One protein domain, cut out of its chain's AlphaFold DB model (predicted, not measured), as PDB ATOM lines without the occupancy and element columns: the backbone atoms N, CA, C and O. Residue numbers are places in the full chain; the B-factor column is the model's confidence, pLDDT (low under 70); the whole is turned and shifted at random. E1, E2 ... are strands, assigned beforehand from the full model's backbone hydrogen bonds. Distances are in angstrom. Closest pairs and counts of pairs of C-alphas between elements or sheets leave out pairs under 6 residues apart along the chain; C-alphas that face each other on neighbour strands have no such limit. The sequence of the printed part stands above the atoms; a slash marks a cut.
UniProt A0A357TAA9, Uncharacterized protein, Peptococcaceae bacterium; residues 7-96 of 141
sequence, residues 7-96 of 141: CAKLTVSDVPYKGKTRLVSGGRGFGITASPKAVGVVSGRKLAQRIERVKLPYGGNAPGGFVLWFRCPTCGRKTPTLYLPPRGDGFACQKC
ATOM      1  N   CYS A   7     -80.895 -85.019 -62.473       85.88
ATOM      2  CA  CYS A   7     -81.467 -86.236 -63.033       85.88
ATOM      3  C   CYS A   7     -82.043 -85.983 -64.429       85.88
ATOM      4  O   CYS A   7     -82.642 -84.937 -64.686       85.88
ATOM      5  N   ALA A   8     -81.940 -86.983 -65.306       88.81
ATOM      6  CA  ALA A   8     -82.730 -86.995 -66.530       88.81
ATOM      7  C   ALA A   8     -84.205 -87.177 -66.153       88.81
ATOM      8  O   ALA A   8     -84.541 -87.966 -65.266       88.81
ATOM      9  N   LYS A   9     -85.083 -86.421 -66.801       91.44
ATOM     10  CA  LYS A   9     -86.522 -86.389 -66.543       91.44
ATOM     11  C   LYS A   9     -87.261 -86.973 -67.732       91.44
ATOM     12  O   LYS A   9     -86.947 -86.631 -68.869       91.44
ATOM     13  N   LEU A  10     -88.247 -87.807 -67.442       91.19
ATOM     14  CA  LEU A  10     -89.227 -88.297 -68.394       91.19
ATOM     15  C   LEU A  10     -90.593 -87.777 -67.959       91.19
ATOM     16  O   LEU A  10     -91.142 -88.258 -66.963       91.19
ATOM     17  N   THR A  11     -91.120 -86.780 -68.668       91.19
ATOM     18  CA  THR A  11     -92.471 -86.273 -68.413       91.19
ATOM     19  C   THR A  11     -93.466 -86.894 -69.380       91.19
ATOM     20  O   THR A  11     -93.111 -87.365 -70.459       91.19
ATOM     21  N   VAL A  12     -94.734 -86.940 -68.977       88.06
ATOM     22  CA  VAL A  12     -95.798 -87.460 -69.844       88.06
ATOM     23  C   VAL A  12     -95.941 -86.612 -71.107       88.06
ATOM     24  O   VAL A  12     -96.206 -87.174 -72.167       88.06
ATOM     25  N   SER A  13     -95.754 -85.298 -70.994       85.19
ATOM     26  CA  SER A  13     -95.886 -84.342 -72.095       85.19
ATOM     27  C   SER A  13     -94.846 -84.565 -73.192       85.19
ATOM     28  O   SER A  13     -95.151 -84.370 -74.364       85.19
ATOM     29  N   ASP A  14     -93.653 -85.041 -72.827       84.69
ATOM     30  CA  ASP A  14     -92.575 -85.318 -73.783       84.69
ATOM     31  C   ASP A  14     -92.785 -86.630 -74.562       84.69
ATOM     32  O   ASP A  14     -92.043 -86.935 -75.500       84.69
ATOM     33  N   VAL A  15     -93.764 -87.452 -74.162       88.12
ATOM     34  CA  VAL A  15     -93.996 -88.777 -74.743       88.12
ATOM     35  C   VAL A  15     -95.274 -88.783 -75.583       88.12
ATOM     36  O   VAL A  15     -96.371 -88.646 -75.025       88.12
ATOM     37  N   PRO A  16     -95.181 -89.059 -76.901       88.31
ATOM     38  CA  PRO A  16     -96.351 -89.102 -77.767       88.31
ATOM     39  C   PRO A  16     -97.336 -90.182 -77.310       88.31
ATOM     40  O   PRO A  16     -96.996 -91.118 -76.581       88.31
ATOM     41  N   TYR A  17     -98.591 -90.082 -77.738       85.56
ATOM     42  CA  TYR A  17     -99.603 -91.081 -77.387       85.56
ATOM     43  C   TYR A  17     -99.249 -92.485 -77.918       85.56
ATOM     44  O   TYR A  17     -99.377 -93.479 -77.200       85.56
ATOM     45  N   LYS A  18     -98.735 -92.556 -79.151       90.06
ATOM     46  CA  LYS A  18     -98.257 -93.772 -79.821       90.06
ATOM     47  C   LYS A  18     -97.071 -93.420 -80.725       90.06
ATOM     48  O   LYS A  18     -97.003 -92.301 -81.222       90.06
ATOM     49  N   GLY A  19     -96.171 -94.371 -80.958       89.94
ATOM     50  CA  GLY A  19     -95.084 -94.243 -81.931       89.94
ATOM     51  C   GLY A  19     -93.705 -94.287 -81.288       89.94
ATOM     52  O   GLY A  19     -93.549 -94.753 -80.161       89.94
ATOM     53  N   LYS A  20     -92.688 -93.829 -82.015       90.00
ATOM     54  CA  LYS A  20     -91.309 -93.757 -81.525       90.00
ATOM     55  C   LYS A  20     -90.888 -92.295 -81.448       90.00
ATOM     56  O   LYS A  20     -91.202 -91.525 -82.345       90.00
ATOM     57  N   THR A  21     -90.192 -91.918 -80.386       90.56
ATOM     58  CA  THR A  21     -89.567 -90.599 -80.256       90.56
ATOM     59  C   THR A  21     -88.184 -90.741 -79.636       90.56
ATOM     60  O   THR A  21     -87.854 -91.781 -79.062       90.56
ATOM     61  N   ARG A  22     -87.360 -89.706 -79.753       88.88
ATOM     62  CA  ARG A  22     -86.069 -89.626 -79.079       88.88
ATOM     63  C   ARG A  22     -86.137 -88.509 -78.053       88.88
ATOM     64  O   ARG A  22     -86.453 -87.378 -78.394       88.88
ATOM     65  N   LEU A  23     -85.821 -88.833 -76.808       84.62
ATOM     66  CA  LEU A  23     -85.791 -87.871 -75.716       84.62
ATOM     67  C   LEU A  23     -84.348 -87.622 -75.307       84.62
ATOM     68  O   LEU A  23     -83.625 -88.566 -74.999       84.62
ATOM     69  N   VAL A  24     -83.933 -86.360 -75.281       83.25
ATOM     70  CA  VAL A  24     -82.632 -85.961 -74.740       83.25
ATOM     71  C   VAL A  24     -82.877 -85.244 -73.424       83.25
ATOM     72  O   VAL A  24     -83.552 -84.222 -73.384       83.25
ATOM     73  N   SER A  25     -82.371 -85.803 -72.328       80.06
ATOM     74  CA  SER A  25     -82.619 -85.277 -70.987       80.06
ATOM     75  C   SER A  25     -81.420 -85.541 -70.085       80.06
ATOM     76  O   SER A  25     -80.884 -86.650 -70.058       80.06
ATOM     77  N   GLY A  26     -80.958 -84.507 -69.373       72.25
ATOM     78  CA  GLY A  26     -79.763 -84.589 -68.522       72.25
ATOM     79  C   GLY A  26     -78.497 -85.019 -69.277       72.25
ATOM     80  O   GLY A  26     -77.741 -85.839 -68.764       72.25
ATOM     81  N   GLY A  27     -78.317 -84.552 -70.520       75.81
ATOM     82  CA  GLY A  27     -77.162 -84.885 -71.369       75.81
ATOM     83  C   GLY A  27     -77.163 -86.303 -71.957       75.81
ATOM     84  O   GLY A  27     -76.212 -86.679 -72.631       75.81
ATOM     85  N   ARG A  28     -78.219 -87.098 -71.726       78.19
ATOM     86  CA  ARG A  28     -78.358 -88.469 -72.246       78.19
ATOM     87  C   ARG A  28     -79.528 -88.569 -73.216       78.19
ATOM     88  O   ARG A  28     -80.589 -87.995 -72.977       78.19
ATOM     89  N   GLY A  29     -79.327 -89.304 -74.308       82.81
ATOM     90  CA  GLY A  29     -80.361 -89.597 -75.296       82.81
ATOM     91  C   GLY A  29     -80.997 -90.966 -75.061       82.81
ATOM     92  O   GLY A  29     -80.290 -91.963 -74.951       82.81
ATOM     93  N   PHE A  30     -82.324 -91.014 -75.052       86.19
ATOM     94  CA  PHE A  30     -83.124 -92.224 -74.895       86.19
ATOM     95  C   PHE A  30     -84.004 -92.419 -76.126       86.19
ATOM     96  O   PHE A  30     -84.657 -91.483 -76.593       86.19
ATOM     97  N   GLY A  31     -84.044 -93.644 -76.642       88.81
ATOM     98  CA  GLY A  31     -85.084 -94.053 -77.575       88.81
ATOM     99  C   GLY A  31     -86.352 -94.354 -76.788       88.81
ATOM    100  O   GLY A  31     -86.318 -95.103 -75.818       88.81
ATOM    101  N   ILE A  32     -87.478 -93.778 -77.175       90.75
ATOM    102  CA  ILE A  32     -88.761 -94.003 -76.520       90.75
ATOM    103  C   ILE A  32     -89.702 -94.644 -77.524       90.75
ATOM    104  O   ILE A  32     -89.927 -94.113 -78.606       90.75
ATOM    105  N   THR A  33     -90.285 -95.776 -77.150       91.56
ATOM    106  CA  THR A  33     -91.385 -96.402 -77.884       91.56
ATOM    107  C   THR A  33     -92.651 -96.270 -77.055       91.56
ATOM    108  O   THR A  33     -92.801 -96.904 -76.011       91.56
ATOM    109  N   ALA A  34     -93.561 -95.417 -77.499       91.75
ATOM    110  CA  ALA A  34     -94.805 -95.131 -76.820       91.75
ATOM    111  C   ALA A  34     -95.954 -95.976 -77.377       91.75
ATOM    112  O   ALA A  34     -96.151 -96.119 -78.586       91.75
ATOM    113  N   SER A  35     -96.765 -96.481 -76.461       90.12
ATOM    114  CA  SER A  35     -98.082 -97.043 -76.723       90.12
ATOM    115  C   SER A  35     -99.090 -96.430 -75.742       90.12
ATOM    116  O   SER A  35     -98.685 -95.867 -74.715       90.12
ATOM    117  N   PRO A  36    -100.402 -96.577 -75.993       86.81
ATOM    118  CA  PRO A  36    -101.426 -96.085 -75.072       86.81
ATOM    119  C   PRO A  36    -101.314 -96.657 -73.652       86.81
ATOM    120  O   PRO A  36    -101.635 -95.969 -72.688       86.81
ATOM    121  N   LYS A  37    -100.844 -97.906 -73.516       90.69
ATOM    122  CA  LYS A  37    -100.777 -98.631 -72.234       90.69
ATOM    123  C   LYS A  37     -99.404 -98.576 -71.565       90.69
ATOM    124  O   LYS A  37     -99.302 -98.807 -70.366       90.69
ATOM    125  N   ALA A  38     -98.339 -98.316 -72.319       92.50
ATOM    126  CA  ALA A  38     -96.979 -98.379 -71.798       92.50
ATOM    127  C   ALA A  38     -95.988 -97.580 -72.646       92.50
ATOM    128  O   ALA A  38     -96.188 -97.369 -73.843       92.50
ATOM    129  N   VAL A  39     -94.883 -97.204 -72.024       92.56
ATOM    130  CA  VAL A  39     -93.717 -96.585 -72.639       92.56
ATOM    131  C   VAL A  39     -92.531 -97.522 -72.458       92.56
ATOM    132  O   VAL A  39     -92.184 -97.882 -71.337       92.56
ATOM    133  N   GLY A  40     -91.926 -97.939 -73.562       91.50
ATOM    134  CA  GLY A  40     -90.631 -98.605 -73.571       91.50
ATOM    135  C   GLY A  40     -89.525 -97.568 -73.693       91.50
ATOM    136  O   GLY A  40     -89.533 -96.764 -74.622       91.50
ATOM    137  N   VAL A  41     -88.577 -97.592 -72.767       89.44
ATOM    138  CA  VAL A  41     -87.361 -96.785 -72.804       89.44
ATOM    139  C   VAL A  41     -86.218 -97.674 -73.269       89.44
ATOM    140  O   VAL A  41     -85.990 -98.751 -72.722       89.44
ATOM    141  N   VAL A  42     -85.503 -97.219 -74.287       86.56
ATOM    142  CA  VAL A  42     -84.376 -97.893 -74.923       86.56
ATOM    143  C   VAL A  42     -83.138 -97.032 -74.702       86.56
ATOM    144  O   VAL A  42     -83.141 -95.835 -74.996       86.56
ATOM    145  N   SER A  43     -82.078 -97.647 -74.185       80.31
ATOM    146  CA  SER A  43     -80.759 -97.027 -74.057       80.31
ATOM    147  C   SER A  43     -79.806 -97.763 -74.999       80.31
ATOM    148  O   SER A  43     -79.588 -98.969 -74.864       80.31
ATOM    149  N   GLY A  44     -79.304 -97.073 -76.027       73.69
ATOM    150  CA  GLY A  44     -78.562 -97.714 -77.118       73.69
ATOM    151  C   GLY A  44     -79.425 -98.710 -77.908       73.69
ATOM    152  O   GLY A  44     -80.464 -98.332 -78.445       73.69
ATOM    153  N   ARG A  45     -78.992 -99.979 -77.989       62.16
ATOM    154  CA  ARG A  45     -79.705-101.068 -78.698       62.16
ATOM    155  C   ARG A  45     -80.568-101.958 -77.788       62.16
ATOM    156  O   ARG A  45     -81.239-102.850 -78.295       62.16
ATOM    157  N   LYS A  46     -80.556-101.754 -76.463       68.31
ATOM    158  CA  LYS A  46     -81.279-102.602 -75.496       68.31
ATOM    159  C   LYS A  46     -82.484-101.870 -74.904       68.31
ATOM    160  O   LYS A  46     -82.404-100.683 -74.582       68.31
ATOM    161  N   LEU A  47     -83.595-102.592 -74.730       69.38
ATOM    162  CA  LEU A  47     -84.729-102.114 -73.938       69.38
ATOM    163  C   LEU A  47     -84.257-101.970 -72.488       69.38
ATOM    164  O   LEU A  47     -83.950-102.963 -71.837       69.38
ATOM    165  N   ALA A  48     -84.178-100.736 -72.009       80.44
ATOM    166  CA  ALA A  48     -83.740-100.435 -70.655       80.44
ATOM    167  C   ALA A  48     -84.878-100.651 -69.653       80.44
ATOM    168  O   ALA A  48     -84.660-101.183 -68.571       80.44
ATOM    169  N   GLN A  49     -86.104-100.243 -70.001       89.75
ATOM    170  CA  GLN A  49     -87.220-100.315 -69.062       89.75
ATOM    171  C   GLN A  49     -88.579-100.212 -69.751       89.75
ATOM    172  O   GLN A  49     -88.744 -99.468 -70.716       89.75
ATOM    173  N   ARG A  50     -89.587-100.899 -69.209       92.19
ATOM    174  CA  ARG A  50     -90.997-100.706 -69.564       92.19
ATOM    175  C   ARG A  50     -91.720 -99.990 -68.425       92.19
ATOM    176  O   ARG A  50     -91.612-100.388 -67.271       92.19
ATOM    177  N   ILE A  51     -92.465 -98.945 -68.760       94.00
ATOM    178  CA  ILE A  51     -93.173 -98.073 -67.821       94.00
ATOM    179  C   ILE A  51     -94.651 -98.072 -68.200       94.00
ATOM    180  O   ILE A  51     -94.996 -97.757 -69.336       94.00
ATOM    181  N   GLU A  52     -95.545 -98.419 -67.281       94.38
ATOM    182  CA  GLU A  52     -96.985 -98.418 -67.569       94.38
ATOM    183  C   GLU A  52     -97.546 -96.994 -67.644       94.38
ATOM    184  O   GLU A  52     -97.116 -96.095 -66.912       94.38
ATOM    185  N   ARG A  53     -98.550 -96.799 -68.504       92.62
ATOM    186  CA  ARG A  53     -99.352 -95.576 -68.574       92.62
ATOM    187  C   ARG A  53    -100.740 -95.842 -68.021       92.62
ATOM    188  O   ARG A  53    -101.374 -96.841 -68.346       92.62
ATOM    189  N   VAL A  54    -101.229 -94.898 -67.235       91.06
ATOM    190  CA  VAL A  54    -102.588 -94.889 -66.705       91.06
ATOM    191  C   VAL A  54    -103.283 -93.644 -67.228       91.06
ATOM    192  O   VAL A  54    -102.766 -92.537 -67.097       91.06
ATOM    193  N   LYS A  55    -104.456 -93.828 -67.827       87.88
ATOM    194  CA  LYS A  55    -105.330 -92.737 -68.251       87.88
ATOM    195  C   LYS A  55    -106.201 -92.350 -67.058       87.88
ATOM    196  O   LYS A  55    -106.908 -93.201 -66.526       87.88
ATOM    197  N   LEU A  56    -106.107 -91.104 -66.610       83.94
ATOM    198  CA  LEU A  56    -106.952 -90.561 -65.548       83.94
ATOM    199  C   LEU A  56    -107.863 -89.477 -66.128       83.94
ATOM    200  O   LEU A  56    -107.387 -88.697 -66.956       83.94
ATOM    201  N   PRO A  57    -109.139 -89.402 -65.720       80.25
ATOM    202  CA  PRO A  57    -109.985 -88.270 -66.072       80.25
ATOM    203  C   PRO A  57    -109.401 -86.985 -65.470       80.25
ATOM    204  O   PRO A  57    -108.877 -86.984 -64.352       80.25
ATOM    205  N   TYR A  58    -109.447 -85.899 -66.235       71.12
ATOM    206  CA  TYR A  58    -109.099 -84.566 -65.755       71.12
ATOM    207  C   TYR A  58    -110.173 -84.141 -64.749       71.12
ATOM    208  O   TYR A  58    -111.330 -84.172 -65.131       71.12
ATOM    209  N   GLY A  59    -109.795 -83.805 -63.505       62.47
ATOM    210  CA  GLY A  59    -110.652 -83.196 -62.468       62.47
ATOM    211  C   GLY A  59    -112.077 -83.760 -62.344       62.47
ATOM    212  O   GLY A  59    -112.929 -83.420 -63.148       62.47
ATOM    213  N   GLY A  60    -112.326 -84.573 -61.309       55.69
ATOM    214  CA  GLY A  60    -113.623 -85.171 -60.938       55.69
ATOM    215  C   GLY A  60    -114.874 -84.688 -61.696       55.69
ATOM    216  O   GLY A  60    -115.234 -83.519 -61.643       55.69
ATOM    217  N   ASN A  61    -115.562 -85.631 -62.340       54.22
ATOM    218  CA  ASN A  61    -116.885 -85.496 -62.965       54.22
ATOM    219  C   ASN A  61    -117.052 -84.492 -64.127       54.22
ATOM    220  O   ASN A  61    -118.145 -84.432 -64.682       54.22
ATOM    221  N   ALA A  62    -116.019 -83.766 -64.571       54.47
ATOM    222  CA  ALA A  62    -116.130 -82.912 -65.760       54.47
ATOM    223  C   ALA A  62    -115.940 -83.715 -67.073       54.47
ATOM    224  O   ALA A  62    -114.912 -84.383 -67.247       54.47
ATOM    225  N   PRO A  63    -116.886 -83.658 -68.033       53.28
ATOM    226  CA  PRO A  63    -116.731 -84.313 -69.328       53.28
ATOM    227  C   PRO A  63    -115.749 -83.527 -70.210       53.28
ATOM    228  O   PRO A  63    -116.004 -82.379 -70.558       53.28
ATOM    229  N   GLY A  64    -114.630 -84.149 -70.601       56.34
ATOM    230  CA  GLY A  64    -113.858 -83.676 -71.761       56.34
ATOM    231  C   GLY A  64    -112.336 -83.812 -71.724       56.34
ATOM    232  O   GLY A  64    -111.700 -83.560 -72.742       56.34
ATOM    233  N   GLY A  65    -111.720 -84.235 -70.615       69.69
ATOM    234  CA  GLY A  65    -110.257 -84.320 -70.531       69.69
ATOM    235  C   GLY A  65    -109.747 -85.621 -69.922       69.69
ATOM    236  O   GLY A  65    -110.302 -86.129 -68.951       69.69
ATOM    237  N   PHE A  66    -108.636 -86.141 -70.446       78.75
ATOM    238  CA  PHE A  66    -107.846 -87.163 -69.765       78.75
ATOM    239  C   PHE A  66    -106.384 -86.743 -69.674       78.75
ATOM    240  O   PHE A  66    -105.823 -86.188 -70.613       78.75
ATOM    241  N   VAL A  67    -105.749 -87.064 -68.550       82.81
ATOM    242  CA  VAL A  67    -104.305 -86.929 -68.367       82.81
ATOM    243  C   VAL A  67    -103.698 -88.315 -68.352       82.81
ATOM    244  O   VAL A  67    -104.178 -89.222 -67.668       82.81
ATOM    245  N   LEU A  68    -102.617 -88.488 -69.101       87.69
ATOM    246  CA  LEU A  68    -101.802 -89.687 -68.995       87.69
ATOM    247  C   LEU A  68    -100.861 -89.535 -67.799       87.69
ATOM    248  O   LEU A  68    -100.287 -88.483 -67.560       87.69
ATOM    249  N   TRP A  69    -100.727 -90.591 -67.017       92.06
ATOM    250  CA  TRP A  69     -99.824 -90.658 -65.875       92.06
ATOM    251  C   TRP A  69     -98.933 -91.875 -66.045       92.06
ATOM    252  O   TRP A  69     -99.366 -92.892 -66.586       92.06
ATOM    253  N   PHE A  70     -97.695 -91.802 -65.569       94.19
ATOM    254  CA  PHE A  70     -96.841 -92.979 -65.490       94.19
ATOM    255  C   PHE A  70     -97.074 -93.718 -64.189       94.19
ATOM    256  O   PHE A  70     -97.286 -93.106 -63.140       94.19
ATOM    257  N   ARG A  71     -96.968 -95.041 -64.242       94.62
ATOM    258  CA  ARG A  71     -96.839 -95.861 -63.047       94.62
ATOM    259  C   ARG A  71     -95.362 -96.056 -62.740       94.62
ATOM    260  O   ARG A  71     -94.614 -96.551 -63.578       94.62
ATOM    261  N   CYS A  72     -94.939 -95.655 -61.545       93.88
ATOM    262  CA  CYS A  72     -93.573 -95.867 -61.089       93.88
ATOM    263  C   CYS A  72     -93.260 -97.373 -61.065       93.88
ATOM    264  O   CYS A  72     -93.944 -98.092 -60.333       93.88
ATOM    265  N   PRO A  73     -92.222 -97.848 -61.773       91.88
ATOM    266  CA  PRO A  73     -91.881 -99.273 -61.804       91.88
ATOM    267  C   PRO A  73     -91.435 -99.833 -60.447       91.88
ATOM    268  O   PRO A  73     -91.566-101.023 -60.203       91.88
ATOM    269  N   THR A  74     -90.943 -98.980 -59.543       91.38
ATOM    270  CA  THR A  74     -90.448 -99.398 -58.220       91.38
ATOM    271  C   THR A  74     -91.543 -99.475 -57.155       91.38
ATOM    272  O   THR A  74     -91.492-100.329 -56.284       91.38
ATOM    273  N   CYS A  75     -92.516 -98.556 -57.167       91.94
ATOM    274  CA  CYS A  75     -93.512 -98.444 -56.086       91.94
ATOM    275  C   CYS A  75     -94.967 -98.392 -56.554       91.94
ATOM    276  O   CYS A  75     -95.863 -98.155 -55.749       91.94
ATOM    277  N   GLY A  76     -95.219 -98.501 -57.857       91.88
ATOM    278  CA  GLY A  76     -96.565 -98.502 -58.423       91.88
ATOM    279  C   GLY A  76     -97.308 -97.161 -58.365       91.88
ATOM    280  O   GLY A  76     -98.433 -97.081 -58.860       91.88
ATOM    281  N   ARG A  77     -96.723 -96.105 -57.781       91.25
ATOM    282  CA  ARG A  77     -97.371 -94.789 -57.664       91.25
ATOM    283  C   ARG A  77     -97.580 -94.146 -59.025       91.25
ATOM    284  O   ARG A  77     -96.709 -94.215 -59.887       91.25
ATOM    285  N   LYS A  78     -98.711 -93.458 -59.171       92.81
ATOM    286  CA  LYS A  78     -99.027 -92.662 -60.356       92.81
ATOM    287  C   LYS A  78     -98.287 -91.330 -60.257       92.81
ATOM    288  O   LYS A  78     -98.454 -90.612 -59.272       92.81
ATOM    289  N   THR A  79     -97.473 -90.998 -61.253       92.44
ATOM    290  CA  THR A  79     -96.738 -89.727 -61.313       92.44
ATOM    291  C   THR A  79     -96.686 -89.183 -62.741       92.44
ATOM    292  O   THR A  79     -96.519 -89.979 -63.665       92.44
ATOM    293  N   PRO A  80     -96.728 -87.858 -62.953       90.88
ATOM    294  CA  PRO A  80     -96.571 -87.265 -64.283       90.88
ATOM    295  C   PRO A  80     -95.104 -87.219 -64.746       90.88
ATOM    296  O   PRO A  80     -94.822 -86.908 -65.903       90.88
ATOM    297  N   THR A  81     -94.151 -87.491 -63.849       92.31
ATOM    298  CA  THR A  81     -92.718 -87.403 -64.141       92.31
ATOM    299  C   THR A  81     -91.945 -88.494 -63.421       92.31
ATOM    300  O   THR A  81     -92.101 -88.689 -62.213       92.31
ATOM    301  N   LEU A  82     -91.076 -89.170 -64.167       93.44
ATOM    302  CA  LEU A  82     -90.086 -90.097 -63.638       93.44
ATOM    303  C   LEU A  82     -88.683 -89.530 -63.843       93.44
ATOM    304  O   LEU A  82     -88.440 -88.737 -64.752       93.44
ATOM    305  N   TYR A  83     -87.762 -89.943 -62.984       91.94
ATOM    306  CA  TYR A  83     -86.397 -89.445 -62.947       91.94
ATOM    307  C   TYR A  83     -85.421 -90.602 -63.088       91.94
ATOM    308  O   TYR A  83     -85.655 -91.682 -62.549       91.94
ATOM    309  N   LEU A  84     -84.318 -90.350 -63.778       89.56
ATOM    310  CA  LEU A  84     -83.194 -91.261 -63.912       89.56
ATOM    311  C   LEU A  84     -81.932 -90.549 -63.402       89.56
ATOM    312  O   LEU A  84     -81.501 -89.560 -64.015       89.56
ATOM    313  N   PRO A  85     -81.318 -91.014 -62.299       87.25
ATOM    314  CA  PRO A  85     -80.094 -90.407 -61.796       87.25
ATOM    315  C   PRO A  85     -78.923 -90.646 -62.768       87.25
ATOM    316  O   PRO A  85     -78.979 -91.580 -63.573       87.25
ATOM    317  N   PRO A  86     -77.858 -89.820 -62.736       81.44
ATOM    318  CA  PRO A  86     -76.740 -89.898 -63.687       81.44
ATOM    319  C   PRO A  86     -76.097 -91.284 -63.805       81.44
ATOM    320  O   PRO A  86     -75.754 -91.706 -64.902       81.44
ATOM    321  N   ARG A  87     -75.986 -91.998 -62.679       77.00
ATOM    322  CA  ARG A  87     -75.429 -93.358 -62.579       77.00
ATOM    323  C   ARG A  87     -76.499 -94.437 -62.355       77.00
ATOM    324  O   ARG A  87     -76.181 -95.500 -61.849       77.00
ATOM    325  N   GLY A  88     -77.770 -94.128 -62.612       76.44
ATOM    326  CA  GLY A  88     -78.863 -95.087 -62.454       76.44
ATOM    327  C   GLY A  88     -79.202 -95.809 -63.746       76.44
ATOM    328  O   GLY A  88     -79.050 -95.239 -64.829       76.44
ATOM    329  N   ASP A  89     -79.763 -97.005 -63.585       76.50
ATOM    330  CA  ASP A  89     -80.129 -97.897 -64.691       76.50
ATOM    331  C   ASP A  89     -81.617 -97.826 -65.065       76.50
ATOM    332  O   ASP A  89     -82.026 -98.330 -66.109       76.50
ATOM    333  N   GLY A  90     -82.445 -97.182 -64.235       86.25
ATOM    334  CA  GLY A  90     -83.893 -97.139 -64.431       86.25
ATOM    335  C   GLY A  90     -84.558 -95.856 -63.943       86.25
ATOM    336  O   GLY A  90     -84.160 -95.238 -62.954       86.25
ATOM    337  N   PHE A  91     -85.610 -95.468 -64.656       91.12
ATOM    338  CA  PHE A  91     -86.521 -94.407 -64.272       91.12
ATOM    339  C   PHE A  91     -87.362 -94.836 -63.069       91.12
ATOM    340  O   PHE A  91     -87.992 -95.896 -63.060       91.12
ATOM    341  N   ALA A  92     -87.418 -93.967 -62.068       92.06
ATOM    342  CA  ALA A  92     -88.235 -94.143 -60.877       92.06
ATOM    343  C   ALA A  92     -88.799 -92.797 -60.407       92.06
ATOM    344  O   ALA A  92     -88.401 -91.722 -60.859       92.06
ATOM    345  N   CYS A  93     -89.782 -92.835 -59.508       92.44
ATOM    346  CA  CYS A  93     -90.379 -91.608 -58.997       92.44
ATOM    347  C   CYS A  93     -89.437 -90.877 -58.032       92.44
ATOM    348  O   CYS A  93     -88.565 -91.474 -57.394       92.44
ATOM    349  N   GLN A  94     -89.690 -89.579 -57.853       90.56
ATOM    350  CA  GLN A  94     -88.919 -88.716 -56.958       90.56
ATOM    351  C   GLN A  94     -88.773 -89.295 -55.540       90.56
ATOM    352  O   GLN A  94     -87.698 -89.214 -54.950       90.56
ATOM    353  N   LYS A  95     -89.843 -89.896 -54.992       87.50
ATOM    354  CA  LYS A  95     -89.835 -90.424 -53.619       87.50
ATOM    355  C   LYS A  95     -88.979 -91.686 -53.487       87.50
ATOM    356  O   LYS A  95     -88.251 -91.800 -52.508       87.50
ATOM    357  N   CYS A  96     -89.028 -92.594 -54.466       89.44
ATOM    358  CA  CYS A  96     -88.177 -93.792 -54.484       89.44
ATOM    359  C   CYS A  96     -86.697 -93.422 -54.558       89.44
ATOM    360  O   CYS A  96     -85.880 -94.003 -53.856       89.44
TER     361      CYS A  96
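Overview. This is residues 7 to 96 of the 141 residues of an uncharacterized protein of Peptococcaceae bacterium (UniProt A0A357TAA9). Five strands in a row, E2 E3 E4 E5 E6, make one antiparallel sheet that is curled like part of a barrel, and the small pair E1 and E7 stands across its open side, between the edge strands E2 and E6, to give a loosely closed small barrel. The tip of the hairpin E5 and E6, with residues 58 to 65, sticks out from this body as an arm and makes the longest axis. The printed part has 90 residues, with no named helix and seven named strands, E1 to E7 along the chain; the class is all strand. The whole is compact, with a radius of gyration of the C-alphas of 13.1 A, and spans 42 by 29 by 18 A.

Along the chain. In the large sheet, E2 is residues 19 to 25, 18.9 A long from first to last C-alpha, and E3 is residues 28 to 34, 18.3 A. E4 is residues 38 to 43, 16.4 A. E5, the longest strand, is residues 46 to 57 and runs 33.4 A, from C-alpha 46 at (-81.279, -102.602, -75.496) to C-alpha 57 at (-109.985, -88.270, -66.072). E6 is residues 66 to 71, 15.6 A. In the small sheet, E1 is residues 8 to 11, and E7 is residues 81 to 84, ending with C-alpha 84 at (-83.194, -91.261, -63.912).

Arrangement. E2 to E6 form a meander, each strand the antiparallel neighbour of the one before; the sheet is strongly twisted. In the hairpin E2 and E3, N 21 and O 32 are 2.8 A apart, within hydrogen-bond range. In the hairpin E3 and E4, N 33 and O 40 are at 2.8 A. The pairing of E5 is staggered: residues 46 to 52 pair with E4, where N 39 and O 51 are at 2.7 A, and residues 53 to 57 with E6, where N 54 and O 69 are at 2.8 A. E1 and E7 are antiparallel at 159 degrees, with N 10 and O 82 at 2.9 A. The closest C-alphas of E1 and E2, those of Ala 8 and Ser 25, are 4.8 A apart; those of E6 and E7, Phe 70 and Thr 81, are 7.1 A apart. Residues 70 to 71 of E6 also pair, antiparallel, with residues 78 to 79. E1 and E5 are apart, and so are E5 and E7.

Size, cuts and confidence. The two C-alphas farthest apart, those of Arg 45 and Asn 61, are 43.3 A apart. The printed part has no cut, and no link is long. Residues 85 to 96 hold no named element. The mean pLDDT of the printed part is 84.6; residues 45 to 47 and 59 to 65 are under 70.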